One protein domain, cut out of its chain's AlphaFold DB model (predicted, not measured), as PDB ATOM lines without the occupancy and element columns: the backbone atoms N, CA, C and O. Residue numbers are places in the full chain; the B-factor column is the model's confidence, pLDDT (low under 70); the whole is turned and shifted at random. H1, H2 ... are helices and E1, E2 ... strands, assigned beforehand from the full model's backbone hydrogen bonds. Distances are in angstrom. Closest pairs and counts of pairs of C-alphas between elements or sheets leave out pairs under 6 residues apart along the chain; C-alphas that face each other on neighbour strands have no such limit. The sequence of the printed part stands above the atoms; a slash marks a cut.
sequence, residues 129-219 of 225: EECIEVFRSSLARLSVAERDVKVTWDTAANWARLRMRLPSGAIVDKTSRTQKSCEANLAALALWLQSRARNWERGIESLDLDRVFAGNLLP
ATOM      1  N   GLU A 129     -37.341 -48.598 -35.291       95.81
ATOM      2  CA  GLU A 129     -36.273 -47.626 -35.540       95.81
ATOM      3  C   GLU A 129     -36.639 -46.250 -34.975       95.81
ATOM      4  O   GLU A 129     -35.846 -45.638 -34.258       95.81
ATOM      5  N   GLU A 130     -37.871 -45.788 -35.202       96.06
ATOM      6  CA  GLU A 130     -38.346 -44.530 -34.624       96.06
ATOM      7  C   GLU A 130     -38.401 -44.582 -33.092       96.06
ATOM      8  O   GLU A 130     -38.155 -43.572 -32.428       96.06
ATOM      9  N   CYS A 131     -38.716 -45.741 -32.506       96.56
ATOM     10  CA  CYS A 131     -38.667 -45.928 -31.056       96.56
ATOM     11  C   CYS A 131     -37.227 -45.862 -30.530       96.56
ATOM     12  O   CYS A 131     -36.984 -45.209 -29.513       96.56
ATOM     13  N   ILE A 132     -36.268 -46.479 -31.229       96.06
ATOM     14  CA  ILE A 132     -34.838 -46.428 -30.888       96.06
ATOM     15  C   ILE A 132     -34.335 -44.980 -30.892       96.06
ATOM     16  O   ILE A 132     -33.691 -44.557 -29.931       96.06
ATOM     17  N   GLU A 133     -34.688 -44.184 -31.899       97.50
ATOM     18  CA  GLU A 133     -34.301 -42.767 -31.955       97.50
ATOM     19  C   GLU A 133     -34.937 -41.933 -30.830       97.50
ATOM     20  O   GLU A 133     -34.313 -41.030 -30.254       97.50
ATOM     21  N   VAL A 134     -36.166 -42.268 -30.424       97.44
ATOM     22  CA  VAL A 134     -36.778 -41.666 -29.232       97.44
ATOM     23  C   VAL A 134     -36.005 -42.038 -27.967       97.44
ATOM     24  O   VAL A 134     -35.745 -41.143 -27.157       97.44
ATOM     25  N   PHE A 135     -35.589 -43.296 -27.794       97.69
ATOM     26  CA  PHE A 135     -34.747 -43.691 -26.661       97.69
ATOM     27  C   PHE A 135     -33.429 -42.917 -26.655       97.69
ATOM     28  O   PHE A 135     -33.143 -42.239 -25.670       97.69
ATOM     29  N   ARG A 136     -32.669 -42.936 -27.758       97.44
ATOM     30  CA  ARG A 136     -31.374 -42.240 -27.875       97.44
ATOM     31  C   ARG A 136     -31.476 -40.762 -27.533       97.44
ATOM     32  O   ARG A 136     -30.750 -40.261 -26.675       97.44
ATOM     33  N   SER A 137     -32.434 -40.066 -28.143       96.81
ATOM     34  CA  SER A 137     -32.620 -38.636 -27.891       96.81
ATOM     35  C   SER A 137     -33.079 -38.338 -26.456       96.81
ATOM     36  O   SER A 137     -32.768 -37.273 -25.920       96.81
ATOM     37  N   SER A 138     -33.807 -39.249 -25.807       96.75
ATOM     38  CA  SER A 138     -34.228 -39.094 -24.407       96.75
ATOM     39  C   SER A 138     -33.068 -39.345 -23.440       96.75
ATOM     40  O   SER A 138     -32.858 -38.563 -22.518       96.75
ATOM     41  N   LEU A 139     -32.261 -40.379 -23.689       95.88
ATOM     42  CA  LEU A 139     -31.063 -40.704 -22.908       95.88
ATOM     43  C   LEU A 139     -30.015 -39.590 -22.985       95.88
ATOM     44  O   LEU A 139     -29.453 -39.209 -21.959       95.88
ATOM     45  N   ALA A 140     -29.824 -38.999 -24.169       94.38
ATOM     46  CA  ALA A 140     -28.947 -37.849 -24.354       94.38
ATOM     47  C   ALA A 140     -29.364 -36.654 -23.476       94.38
ATOM     48  O   ALA A 140     -28.517 -36.058 -22.810       94.38
ATOM     49  N   ARG A 141     -30.668 -36.345 -23.394       92.62
ATOM     50  CA  ARG A 141     -31.200 -35.289 -22.505       92.62
ATOM     51  C   ARG A 141     -30.961 -35.586 -21.027       92.62
ATOM     52  O   ARG A 141     -30.680 -34.676 -20.251       92.62
ATOM     53  N   LEU A 142     -31.051 -36.857 -20.648       93.00
ATOM     54  CA  LEU A 142     -30.803 -37.334 -19.285       93.00
ATOM     55  C   LEU A 142     -29.305 -37.503 -18.977       93.00
ATOM     56  O   LEU A 142     -28.955 -37.842 -17.853       93.00
ATOM     57  N   SER A 143     -28.411 -37.271 -19.948       93.06
ATOM     58  CA  SER A 143     -26.971 -37.546 -19.819       93.06
ATOM     59  C   SER A 143     -26.649 -39.000 -19.428       93.06
ATOM     60  O   SER A 143     -25.677 -39.254 -18.716       93.06
ATOM     61  N   VAL A 144     -27.449 -39.961 -19.904       94.81
ATOM     62  CA  VAL A 144     -27.226 -41.408 -19.732       94.81
ATOM     63  C   VAL A 144     -26.554 -41.960 -20.989       94.81
ATOM     64  O   VAL A 144     -27.028 -41.731 -22.102       94.81
ATOM     65  N   ALA A 145     -25.440 -42.676 -20.834       93.31
ATOM     66  CA  ALA A 145     -24.700 -43.223 -21.969       93.31
ATOM     67  C   ALA A 145     -25.382 -44.478 -22.537       93.31
ATOM     68  O   ALA A 145     -25.825 -45.335 -21.782       93.31
ATOM     69  N   GLU A 146     -25.396 -44.646 -23.864       94.25
ATOM     70  CA  GLU A 146     -26.034 -45.814 -24.508       94.25
ATOM     71  C   GLU A 146     -25.461 -47.157 -24.028       94.25
ATOM     72  O   GLU A 146     -26.200 -48.125 -23.888       94.25
ATOM     73  N   ARG A 147     -24.162 -47.213 -23.695       95.19
ATOM     74  CA  ARG A 147     -23.513 -48.421 -23.142       95.19
ATOM     75  C   ARG A 147     -24.100 -48.884 -21.805       95.19
ATOM     76  O   ARG A 147     -23.913 -50.033 -21.422       95.19
ATOM     77  N   ASP A 148     -24.761 -47.977 -21.092       96.94
ATOM     78  CA  ASP A 148     -25.371 -48.208 -19.786       96.94
ATOM     79  C   ASP A 148     -26.854 -48.598 -19.913       96.94
ATOM     80  O   ASP A 148     -27.561 -48.695 -18.908       96.94
ATOM     81  N   VAL A 149     -27.333 -48.841 -21.138       97.31
ATOM     82  CA  VAL A 149     -28.737 -49.103 -21.450       97.31
ATOM     83  C   VAL A 149     -28.898 -50.427 -22.183       97.31
ATOM     84  O   VAL A 149     -28.151 -50.770 -23.094       97.31
ATOM     85  N   LYS A 150     -29.944 -51.164 -21.813       97.88
ATOM     86  CA  LYS A 150     -30.426 -52.335 -22.532       97.88
ATOM     87  C   LYS A 150     -31.932 -52.219 -22.729       97.88
ATOM     88  O   LYS A 150     -32.684 -52.164 -21.757       97.88
ATOM     89  N   VAL A 151     -32.360 -52.227 -23.986       97.50
ATOM     90  CA  VAL A 151     -33.769 -52.362 -24.370       97.50
ATOM     91  C   VAL A 151     -33.959 -53.747 -24.969       97.50
ATOM     92  O   VAL A 151     -33.194 -54.167 -25.832       97.50
ATOM     93  N   THR A 152     -34.951 -54.477 -24.478       97.62
ATOM     94  CA  THR A 152     -35.301 -55.824 -24.950       97.62
ATOM     95  C   THR A 152     -36.801 -55.930 -25.099       97.62
ATOM     96  O   THR A 152     -37.529 -55.317 -24.324       97.62
ATOM     97  N   TRP A 153     -37.263 -56.732 -26.044       96.81
ATOM     98  CA  TRP A 153     -38.677 -57.001 -26.241       96.81
ATOM     99  C   TRP A 153     -38.876 -58.438 -26.706       96.81
ATOM    100  O   TRP A 153     -37.948 -59.068 -27.217       96.81
ATOM    101  N   ASP A 154     -40.082 -58.948 -26.504       96.81
ATOM    102  CA  ASP A 154     -40.486 -60.290 -26.898       96.81
ATOM    103  C   ASP A 154     -41.864 -60.211 -27.549       96.81
ATOM    104  O   ASP A 154     -42.863 -59.866 -26.911       96.81
ATOM    105  N   THR A 155     -41.903 -60.514 -28.844       94.69
ATOM    106  CA  THR A 155     -43.135 -60.481 -29.632       94.69
ATOM    107  C   THR A 155     -44.097 -61.598 -29.238       94.69
ATOM    108  O   THR A 155     -45.301 -61.360 -29.197       94.69
ATOM    109  N   ALA A 156     -43.592 -62.786 -28.893       95.25
ATOM    110  CA  ALA A 156     -44.428 -63.923 -28.513       95.25
ATOM    111  C   ALA A 156     -45.060 -63.714 -27.132       95.25
ATOM    112  O   ALA A 156     -46.237 -64.008 -26.932       95.25
ATOM    113  N   ALA A 157     -44.295 -63.162 -26.190       95.75
ATOM    114  CA  ALA A 157     -44.769 -62.864 -24.841       95.75
ATOM    115  C   ALA A 157     -45.369 -61.447 -24.683       95.75
ATOM    116  O   ALA A 157     -45.761 -61.075 -23.574       95.75
ATOM    117  N   ASN A 158     -45.444 -60.671 -25.772       95.44
ATOM    118  CA  ASN A 158     -46.004 -59.319 -25.859       95.44
ATOM    119  C   ASN A 158     -45.514 -58.360 -24.754       95.44
ATOM    120  O   ASN A 158     -46.304 -57.820 -23.974       95.44
ATOM    121  N   TRP A 159     -44.202 -58.142 -24.666       96.69
ATOM    122  CA  TRP A 159     -43.638 -57.168 -23.727       96.69
ATOM    123  C   TRP A 159     -42.411 -56.443 -24.275       96.69
ATOM    124  O   TRP A 159     -41.686 -56.962 -25.120       96.69
ATOM    125  N   ALA A 160     -42.144 -55.254 -23.729       97.31
ATOM    126  CA  ALA A 160     -40.906 -54.502 -23.922       97.31
ATOM    127  C   ALA A 160     -40.349 -54.039 -22.566       97.31
ATOM    128  O   ALA A 160     -41.108 -53.690 -21.663       97.31
ATOM    129  N   ARG A 161     -39.026 -54.036 -22.404       97.75
ATOM    130  CA  ARG A 161     -38.326 -53.688 -21.161       97.75
ATOM    131  C   ARG A 161     -37.127 -52.798 -21.436       97.75
ATOM    132  O   ARG A 161     -36.328 -53.084 -22.325       97.75
ATOM    133  N   LEU A 162     -36.981 -51.773 -20.609       97.94
ATOM    134  CA  LEU A 162     -35.828 -50.895 -20.513       97.94
ATOM    135  C   LEU A 162     -35.137 -51.187 -19.187       97.94
ATOM    136  O   LEU A 162     -35.754 -51.105 -18.127       97.94
ATOM    137  N   ARG A 163     -33.838 -51.454 -19.252       97.75
ATOM    138  CA  ARG A 163     -32.952 -51.440 -18.094       97.75
ATOM    139  C   ARG A 163     -31.842 -50.437 -18.349       97.75
ATOM    140  O   ARG A 163     -31.172 -50.535 -19.374       97.75
ATOM    141  N   MET A 164     -31.632 -49.495 -17.439       97.19
ATOM    142  CA  MET A 164     -30.556 -48.510 -17.571       97.19
ATOM    143  C   MET A 164     -29.845 -48.249 -16.250       97.19
ATOM    144  O   MET A 164     -30.462 -48.312 -15.189       97.19
ATOM    145  N   ARG A 165     -28.546 -47.961 -16.317       96.44
ATOM    146  CA  ARG A 165     -27.745 -47.516 -15.174       96.44
ATOM    147  C   ARG A 165     -27.636 -45.995 -15.184       96.44
ATOM    148  O   ARG A 165     -27.188 -45.405 -16.165       96.44
ATOM    149  N   LEU A 166     -28.051 -45.371 -14.089       94.62
ATOM    150  CA  LEU A 166     -27.941 -43.931 -13.878       94.62
ATOM    151  C   LEU A 166     -26.494 -43.540 -13.529       94.62
ATOM    152  O   LEU A 166     -25.721 -44.394 -13.086       94.62
ATOM    153  N   PRO A 167     -26.109 -42.256 -13.661       91.19
ATOM    154  CA  PRO A 167     -24.782 -41.779 -13.257       91.19
ATOM    155  C   PRO A 167     -24.428 -42.051 -11.785       91.19
ATOM    156  O   PRO A 167     -23.252 -42.186 -11.461       91.19
ATOM    157  N   SER A 168     -25.432 -42.165 -10.909       90.75
ATOM    158  CA  SER A 168     -25.293 -42.574  -9.502       90.75
ATOM    159  C   SER A 168     -24.869 -44.039  -9.324       90.75
ATOM    160  O   SER A 168     -24.449 -44.437  -8.242       90.75
ATOM    161  N   GLY A 169     -24.989 -44.856 -10.374       92.31
ATOM    162  CA  GLY A 169     -24.848 -46.308 -10.330       92.31
ATOM    163  C   GLY A 169     -26.166 -47.050 -10.084       92.31
ATOM    164  O   GLY A 169     -26.203 -48.269 -10.273       92.31
ATOM    165  N   ALA A 170     -27.245 -46.345  -9.727       93.19
ATOM    166  CA  ALA A 170     -28.560 -46.944  -9.528       93.19
ATOM    167  C   ALA A 170     -29.109 -47.540 -10.835       93.19
ATOM    168  O   ALA A 170     -28.819 -47.058 -11.935       93.19
ATOM    169  N   ILE A 171     -29.897 -48.610 -10.725       96.06
ATOM    170  CA  ILE A 171     -30.466 -49.305 -11.883       96.06
ATOM    171  C   ILE A 171     -31.949 -48.991 -11.977       96.06
ATOM    172  O   ILE A 171     -32.692 -49.295 -11.052       96.06
ATOM    173  N   VAL A 172     -32.372 -48.457 -13.117       96.00
ATOM    174  CA  VAL A 172     -33.781 -48.320 -13.486       96.00
ATOM    175  C   VAL A 172     -34.208 -49.547 -14.275       96.00
ATOM    176  O   VAL A 172     -33.509 -49.965 -15.204       96.00
ATOM    177  N   ASP A 173     -35.362 -50.103 -13.929       95.56
ATOM    178  CA  ASP A 173     -35.977 -51.240 -14.603       95.56
ATOM    179  C   ASP A 173     -37.459 -50.969 -14.853       95.56
ATOM    180  O   ASP A 173     -38.253 -50.830 -13.922       95.56
ATOM    181  N   LYS A 174     -37.831 -50.866 -16.131       95.44
ATOM    182  CA  LYS A 174     -39.198 -50.568 -16.548       95.44
ATOM    183  C   LYS A 174     -39.654 -51.533 -17.622       95.44
ATOM    184  O   LYS A 174     -39.011 -51.661 -18.660       95.44
ATOM    185  N   THR A 175     -40.805 -52.164 -17.403       95.38
ATOM    186  CA  THR A 175     -41.418 -53.090 -18.362       95.38
ATOM    187  C   THR A 175     -42.814 -52.606 -18.751       95.38
ATOM    188  O   THR A 175     -43.606 -52.239 -17.889       95.38
ATOM    189  N   SER A 176     -43.121 -52.625 -20.048       94.81
ATOM    190  CA  SER A 176     -44.453 -52.393 -20.616       94.81
ATOM    191  C   SER A 176     -45.002 -53.709 -21.173       94.81
ATOM    192  O   SER A 176     -44.297 -54.414 -21.899       94.81
ATOM    193  N   ARG A 177     -46.228 -54.074 -20.773       94.19
ATOM    194  CA  ARG A 177     -46.878 -55.362 -21.115       94.19
ATOM    195  C   ARG A 177     -48.372 -55.248 -21.417       94.19
ATOM    196  O   ARG A 177     -49.051 -56.253 -21.590       94.19
ATOM    197  N   THR A 178     -48.906 -54.036 -21.368       90.25
ATOM    198  CA  THR A 178     -50.347 -53.763 -21.364       90.25
ATOM    199  C   THR A 178     -50.867 -53.374 -22.743       90.25
ATOM    200  O   THR A 178     -52.073 -53.287 -22.930       90.25
ATOM    201  N   GLN A 179     -49.985 -53.150 -23.723       93.12
ATOM    202  CA  GLN A 179     -50.391 -52.737 -25.065       93.12
ATOM    203  C   GLN A 179     -50.856 -53.908 -25.937       93.12
ATOM    204  O   GLN A 179     -50.543 -55.074 -25.691       93.12
ATOM    205  N   LYS A 180     -51.565 -53.560 -27.020       92.06
ATOM    206  CA  LYS A 180     -52.114 -54.507 -28.005       92.06
ATOM    207  C   LYS A 180     -51.043 -55.307 -28.763       92.06
ATOM    208  O   LYS A 180     -51.357 -56.376 -29.269       92.06
ATOM    209  N   SER A 181     -49.818 -54.789 -28.872       93.44
ATOM    210  CA  SER A 181     -48.704 -55.460 -29.548       93.44
ATOM    211  C   SER A 181     -47.358 -55.123 -28.906       93.44
ATOM    212  O   SER A 181     -47.237 -54.184 -28.111       93.44
ATOM    213  N   CYS A 182     -46.332 -55.884 -29.277       93.69
ATOM    214  CA  CYS A 182     -44.974 -55.716 -28.781       93.69
ATOM    215  C   CYS A 182     -44.374 -54.373 -29.225       93.69
ATOM    216  O   CYS A 182     -43.799 -53.643 -28.418       93.69
ATOM    217  N   GLU A 183     -44.606 -53.990 -30.479       94.69
ATOM    218  CA  GLU A 183     -44.223 -52.698 -31.051       94.69
ATOM    219  C   GLU A 183     -44.925 -51.555 -30.318       94.69
ATOM    220  O   GLU A 183     -44.300 -50.551 -29.978       94.69
ATOM    221  N   ALA A 184     -46.209 -51.730 -29.988       94.81
ATOM    222  CA  ALA A 184     -46.942 -50.758 -29.192       94.81
ATOM    223  C   ALA A 184     -46.379 -50.654 -27.764       94.81
ATOM    224  O   ALA A 184     -46.241 -49.540 -27.262       94.81
ATOM    225  N   ASN A 185     -45.996 -51.768 -27.123       96.25
ATOM    226  CA  ASN A 185     -45.316 -51.761 -25.819       96.25
ATOM    227  C   ASN A 185     -43.959 -51.036 -25.897       96.25
ATOM    228  O   ASN A 185     -43.624 -50.251 -25.007       96.25
ATOM    229  N   LEU A 186     -43.194 -51.241 -26.971       96.62
ATOM    230  CA  LEU A 186     -41.922 -50.555 -27.195       96.62
ATOM    231  C   LEU A 186     -42.120 -49.045 -27.402       96.62
ATOM    232  O   LEU A 186     -41.433 -48.243 -26.767       96.62
ATOM    233  N   ALA A 187     -43.091 -48.649 -28.227       96.00
ATOM    234  CA  ALA A 187     -43.435 -47.250 -28.467       96.00
ATOM    235  C   ALA A 187     -43.949 -46.560 -27.197       96.00
ATOM    236  O   ALA A 187     -43.550 -45.437 -26.886       96.00
ATOM    237  N   ALA A 188     -44.800 -47.244 -26.437       94.69
ATOM    238  CA  ALA A 188     -45.294 -46.796 -25.145       94.69
ATOM    239  C   ALA A 188     -44.131 -46.527 -24.176       94.69
ATOM    240  O   ALA A 188     -44.041 -45.436 -23.607       94.69
ATOM    241  N   LEU A 189     -43.188 -47.465 -24.064       96.50
ATOM    242  CA  LEU A 189     -42.003 -47.329 -23.219       96.50
ATOM    243  C   LEU A 189     -41.069 -46.193 -23.676       96.50
ATOM    244  O   LEU A 189     -40.569 -45.433 -22.845       96.50
ATOM    245  N   ALA A 190     -40.876 -46.025 -24.985       96.75
ATOM    246  CA  ALA A 190     -40.090 -44.926 -25.545       96.75
ATOM    247  C   ALA A 190     -40.721 -43.557 -25.231       96.75
ATOM    248  O   ALA A 190     -40.032 -42.621 -24.819       96.75
ATOM    249  N   LEU A 191     -42.044 -43.441 -25.374       95.44
ATOM    250  CA  LEU A 191     -42.786 -42.217 -25.061       95.44
ATOM    251  C   LEU A 191     -42.801 -41.910 -23.560       95.44
ATOM    252  O   LEU A 191     -42.719 -40.740 -23.185       95.44
ATOM    253  N   TRP A 192     -42.855 -42.939 -22.711       95.88
ATOM    254  CA  TRP A 192     -42.684 -42.783 -21.267       95.88
ATOM    255  C   TRP A 192     -41.316 -42.171 -20.946       95.88
ATOM    256  O   TRP A 192     -41.266 -41.116 -20.310       95.88
ATOM    257  N   LEU A 193     -40.215 -42.735 -21.460       96.88
ATOM    258  CA  LEU A 193     -38.878 -42.184 -21.203       96.88
ATOM    259  C   LEU A 193     -38.744 -40.757 -21.750       96.88
ATOM    260  O   LEU A 193     -38.183 -39.889 -21.083       96.88
ATOM    261  N   GLN A 194     -39.309 -40.489 -22.930       95.88
ATOM    262  CA  GLN A 194     -39.334 -39.150 -23.514       95.88
ATOM    263  C   GLN A 194     -40.051 -38.139 -22.615       95.88
ATOM    264  O   GLN A 194     -39.582 -37.006 -22.492       95.88
ATOM    265  N   SER A 195     -41.172 -38.518 -21.993       94.00
ATOM    266  CA  SER A 195     -41.894 -37.637 -21.069       94.00
ATOM    267  C   SER A 195     -41.017 -37.246 -19.873       94.00
ATOM    268  O   SER A 195     -40.847 -36.057 -19.603       94.00
ATOM    269  N   ARG A 196     -40.335 -38.222 -19.253       93.25
ATOM    270  CA  ARG A 196     -39.396 -37.979 -18.144       93.25
ATOM    271  C   ARG A 196     -38.219 -37.111 -18.578       93.25
ATOM    272  O   ARG A 196     -37.904 -36.116 -17.937       93.25
ATOM    273  N   ALA A 197     -37.621 -37.411 -19.731       93.56
ATOM    274  CA  ALA A 197     -36.516 -36.630 -20.281       93.56
ATOM    275  C   ALA A 197     -36.895 -35.168 -20.568       93.56
ATOM    276  O   ALA A 197     -36.096 -34.266 -20.325       93.56
ATOM    277  N   ARG A 198     -38.116 -34.909 -21.055       90.94
ATOM    278  CA  ARG A 198     -38.616 -33.543 -21.274       90.94
ATOM    279  C   ARG A 198     -38.856 -32.806 -19.962       90.94
ATOM    280  O   ARG A 198     -38.545 -31.622 -19.879       90.94
ATOM    281  N   ASN A 199     -39.392 -33.475 -18.946       90.25
ATOM    282  CA  ASN A 199     -39.621 -32.856 -17.639       90.25
ATOM    283  C   ASN A 199     -38.310 -32.598 -16.883       90.25
ATOM    284  O   ASN A 199     -38.192 -31.564 -16.218       90.25
ATOM    285  N   TRP A 200     -37.303 -33.455 -17.080       89.44
ATOM    286  CA  TRP A 200     -35.921 -33.217 -16.662       89.44
ATOM    287  C   TRP A 200     -35.308 -31.993 -17.343       89.44
ATOM    288  O   TRP A 200     -34.852 -31.066 -16.675       89.44
ATOM    289  N   GLU A 201     -35.360 -31.948 -18.675       87.00
ATOM    290  CA  GLU A 201     -34.825 -30.844 -19.479       87.00
ATOM    291  C   GLU A 201     -35.477 -29.502 -19.111       87.00
ATOM    292  O   GLU A 201     -34.778 -28.497 -18.987       87.00
ATOM    293  N   ARG A 202     -36.794 -29.505 -18.861       84.00
ATOM    294  CA  ARG A 202     -37.554 -28.343 -18.380       84.00
ATOM    295  C   ARG A 202     -37.229 -27.954 -16.944       84.00
ATOM    296  O   ARG A 202     -37.688 -26.918 -16.498       84.00
ATOM    297  N   GLY A 203     -36.504 -28.760 -16.179       80.56
ATOM    298  CA  GLY A 203     -36.203 -28.447 -14.787       80.56
ATOM    299  C   GLY A 203     -37.334 -28.759 -13.794       80.56
ATOM    300  O   GLY A 203     -37.208 -28.389 -12.627       80.56
ATOM    301  N   ILE A 204     -38.418 -29.420 -14.214       83.31
ATOM    302  CA  ILE A 204     -39.548 -29.807 -13.341       83.31
ATOM    303  C   ILE A 204     -39.146 -30.996 -12.464       83.31
ATOM    304  O   ILE A 204     -39.488 -31.087 -11.289       83.31
ATOM    305  N   GLU A 205     -38.398 -31.921 -13.055       81.00
ATOM    306  CA  GLU A 205     -37.842 -33.112 -12.424       81.00
ATOM    307  C   GLU A 205     -36.331 -32.962 -12.432       81.00
ATOM    308  O   GLU A 205     -35.705 -33.391 -13.378       81.00
ATOM    309  N   SER A 206     -35.741 -32.234 -11.478       69.94
ATOM    310  CA  SER A 206     -34.371 -31.725 -11.688       69.94
ATOM    311  C   SER A 206     -33.427 -31.771 -10.497       69.94
ATOM    312  O   SER A 206     -32.287 -31.320 -10.623       69.94
ATOM    313  N   LEU A 207     -33.870 -32.307  -9.359       75.56
ATOM    314  CA  LEU A 207     -33.006 -32.461  -8.188       75.56
ATOM    315  C   LEU A 207     -31.913 -33.496  -8.468       75.56
ATOM    316  O   LEU A 207     -30.732 -33.164  -8.470       75.56
ATOM    317  N   ASP A 208     -32.322 -34.719  -8.789       85.00
ATOM    318  CA  ASP A 208     -31.446 -35.817  -9.173       85.00
ATOM    319  C   ASP A 208     -32.242 -36.862  -9.973       85.00
ATOM    320  O   ASP A 208     -33.473 -36.919  -9.893       85.00
ATOM    321  N   LEU A 209     -31.542 -37.649 -10.795       89.75
ATOM    322  CA  LEU A 209     -32.166 -38.653 -11.662       89.75
ATOM    323  C   LEU A 209     -32.753 -39.828 -10.873       89.75
ATOM    324  O   LEU A 209     -33.741 -40.409 -11.319       89.75
ATOM    325  N   ASP A 210     -32.187 -40.161  -9.714       89.31
ATOM    326  CA  ASP A 210     -32.667 -41.270  -8.889       89.31
ATOM    327  C   ASP A 210     -34.098 -40.981  -8.420       89.31
ATOM    328  O   ASP A 210     -34.973 -41.835  -8.551       89.31
ATOM    329  N   ARG A 211     -34.386 -39.745  -7.994       86.12
ATOM    330  CA  ARG A 211     -35.747 -39.293  -7.674       86.12
ATOM    331  C   ARG A 211     -36.673 -39.351  -8.878       86.12
ATOM    332  O   ARG A 211     -37.782 -39.853  -8.744       86.12
ATOM    333  N   VAL A 212     -36.242 -38.892 -10.057       88.19
ATOM    334  CA  VAL A 212     -37.082 -38.934 -11.275       88.19
ATOM    335  C   VAL A 212     -37.592 -40.347 -11.557       88.19
ATOM    336  O   VAL A 212     -38.756 -40.529 -11.924       88.19
ATOM    337  N   PHE A 213     -36.729 -41.340 -11.350       91.62
ATOM    338  CA  PHE A 213     -37.020 -42.747 -11.600       91.62
ATOM    339  C   PHE A 213     -37.302 -43.556 -10.329       91.62
ATOM    340  O   PHE A 213     -37.254 -44.783 -10.394       91.62
ATOM    341  N   ALA A 214     -37.630 -42.919  -9.199       88.56
ATOM    342  CA  ALA A 214     -37.754 -43.580  -7.894       88.56
ATOM    343  C   ALA A 214     -38.692 -44.800  -7.914       88.56
ATOM    344  O   ALA A 214     -38.390 -45.828  -7.311       88.56
ATOM    345  N   GLY A 215     -39.791 -44.723  -8.672       86.00
ATOM    346  CA  GLY A 215     -40.747 -45.820  -8.839       86.00
ATOM    347  C   GLY A 215     -40.212 -47.041  -9.598       86.00
ATOM    348  O   GLY A 215     -40.876 -48.069  -9.648       86.00
ATOM    349  N   ASN A 216     -39.029 -46.943 -10.204       90.88
ATOM    350  CA  ASN A 216     -38.454 -47.952 -11.091       90.88
ATOM    351  C   ASN A 216     -37.017 -48.343 -10.713       90.88
ATOM    352  O   ASN A 216     -36.358 -49.031 -11.494       90.88
ATOM    353  N   LEU A 217     -36.511 -47.904  -9.557       90.19
ATOM    354  CA  LEU A 217     -35.167 -48.250  -9.096       90.19
ATOM    355  C   LEU A 217     -35.075 -49.697  -8.584       90.19
ATOM    356  O   LEU A 217     -36.028 -50.240  -8.028       90.19
ATOM    357  N   LEU A 218     -33.896 -50.306  -8.748       85.75
ATOM    358  CA  LEU A 218     -33.514 -51.584  -8.148       85.75
ATOM    359  C   LEU A 218     -32.412 -51.399  -7.080       85.75
ATOM    360  O   LEU A 218     -31.416 -50.728  -7.367       85.75
ATOM    361  N   PRO A 219     -32.513 -52.070  -5.912       77.69
ATOM    362  CA  PRO A 219     -33.698 -52.797  -5.447       77.69
ATOM    363  C   PRO A 219     -34.880 -51.834  -5.289       77.69
ATOM    364  O   PRO A 219     -34.669 -50.640  -5.078       77.69
TER     365      PRO A 219
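AT A GLANCE: This is residues 129 to 219 of the 225 residues of an uncharacterized protein of Myxococcaceae bacterium (UniProt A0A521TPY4). A three-stranded sheet forms one layer, and the long helix H2 runs along its strands over one face, with H1 side by side with H2; the sheet's other face has no named helix. The short helix H3 is off the sheet, and residues 217 to 218 come back to pair with E3 at the sheet's edge. The 91 printed residues have three named helices and three named strands, in the order H1, E1, E2, E3, H2, H3; the sheet, E1 - E2 - E3, is antiparallel throughout, and the class is mixed, helices and strands. The whole is compact, with a radius of gyration of the C-alphas of 12.6 A, and rounded, spanning 38 by 27 by 23 A.

HOW THE PARTS SIT: H1, residues 129 to 141, touches H2, residues 182 to 201, at a shallow tilt of 22 degrees, the same way; their closest C-alphas, of Ser 138 and Gln 194, are 5.2 A apart. H1 only grazes the sheet, with residues 132 to 139. E1, residues 149 to 154, and E2, residues 159 to 165, form a hairpin, with N 152 and O 161 within hydrogen-bond range at 2.9 A. E2 and E3, residues 171 to 176, form another, with N 162 and O 174 at 2.8 A. The three strands are a meander, each the antiparallel neighbour of the one before. H2 and the sheet make two layers, the helix on one face at a height over the sheet of 9.5 A. H2 lies over E2 and E3 and runs along the strands, at 25 degrees to E2 on the local plane; the closest C-alphas of E2 and H2, of Ala 160 and Leu 186, are 5.2 A apart. H3, residues 209 to 212, is not on the sheet and is close to H2 but not clearly touching, the closest C-alphas, of Arg 196 and Val 212, being 7.3 A apart. Every O i to N i+4 pair is within hydrogen-bond range in H1 and H2, while H3 is too short for such a pair.

IN THESE COORDINATES: H1 begins at C-alpha 129, (-36.273, -47.626, -35.540), and is 18.7 A long. E1 measures 17.1 A, E2 20.5 A and E3 16.8 A. H2 measures 28.4 A and begins at C-alpha 182, (-44.974, -55.716, -28.781). H3, 4.9 A, ends at C-alpha 212, (-37.082, -38.934, -11.275).

THE WHOLE: The two C-alphas farthest apart, of Ala 156 and Leu 207, are 39.2 A apart. The printed part has no cut, and no link between named elements is long. The mean pLDDT of the printed part is 93.0, and residue 206 is the one printed residue under 70.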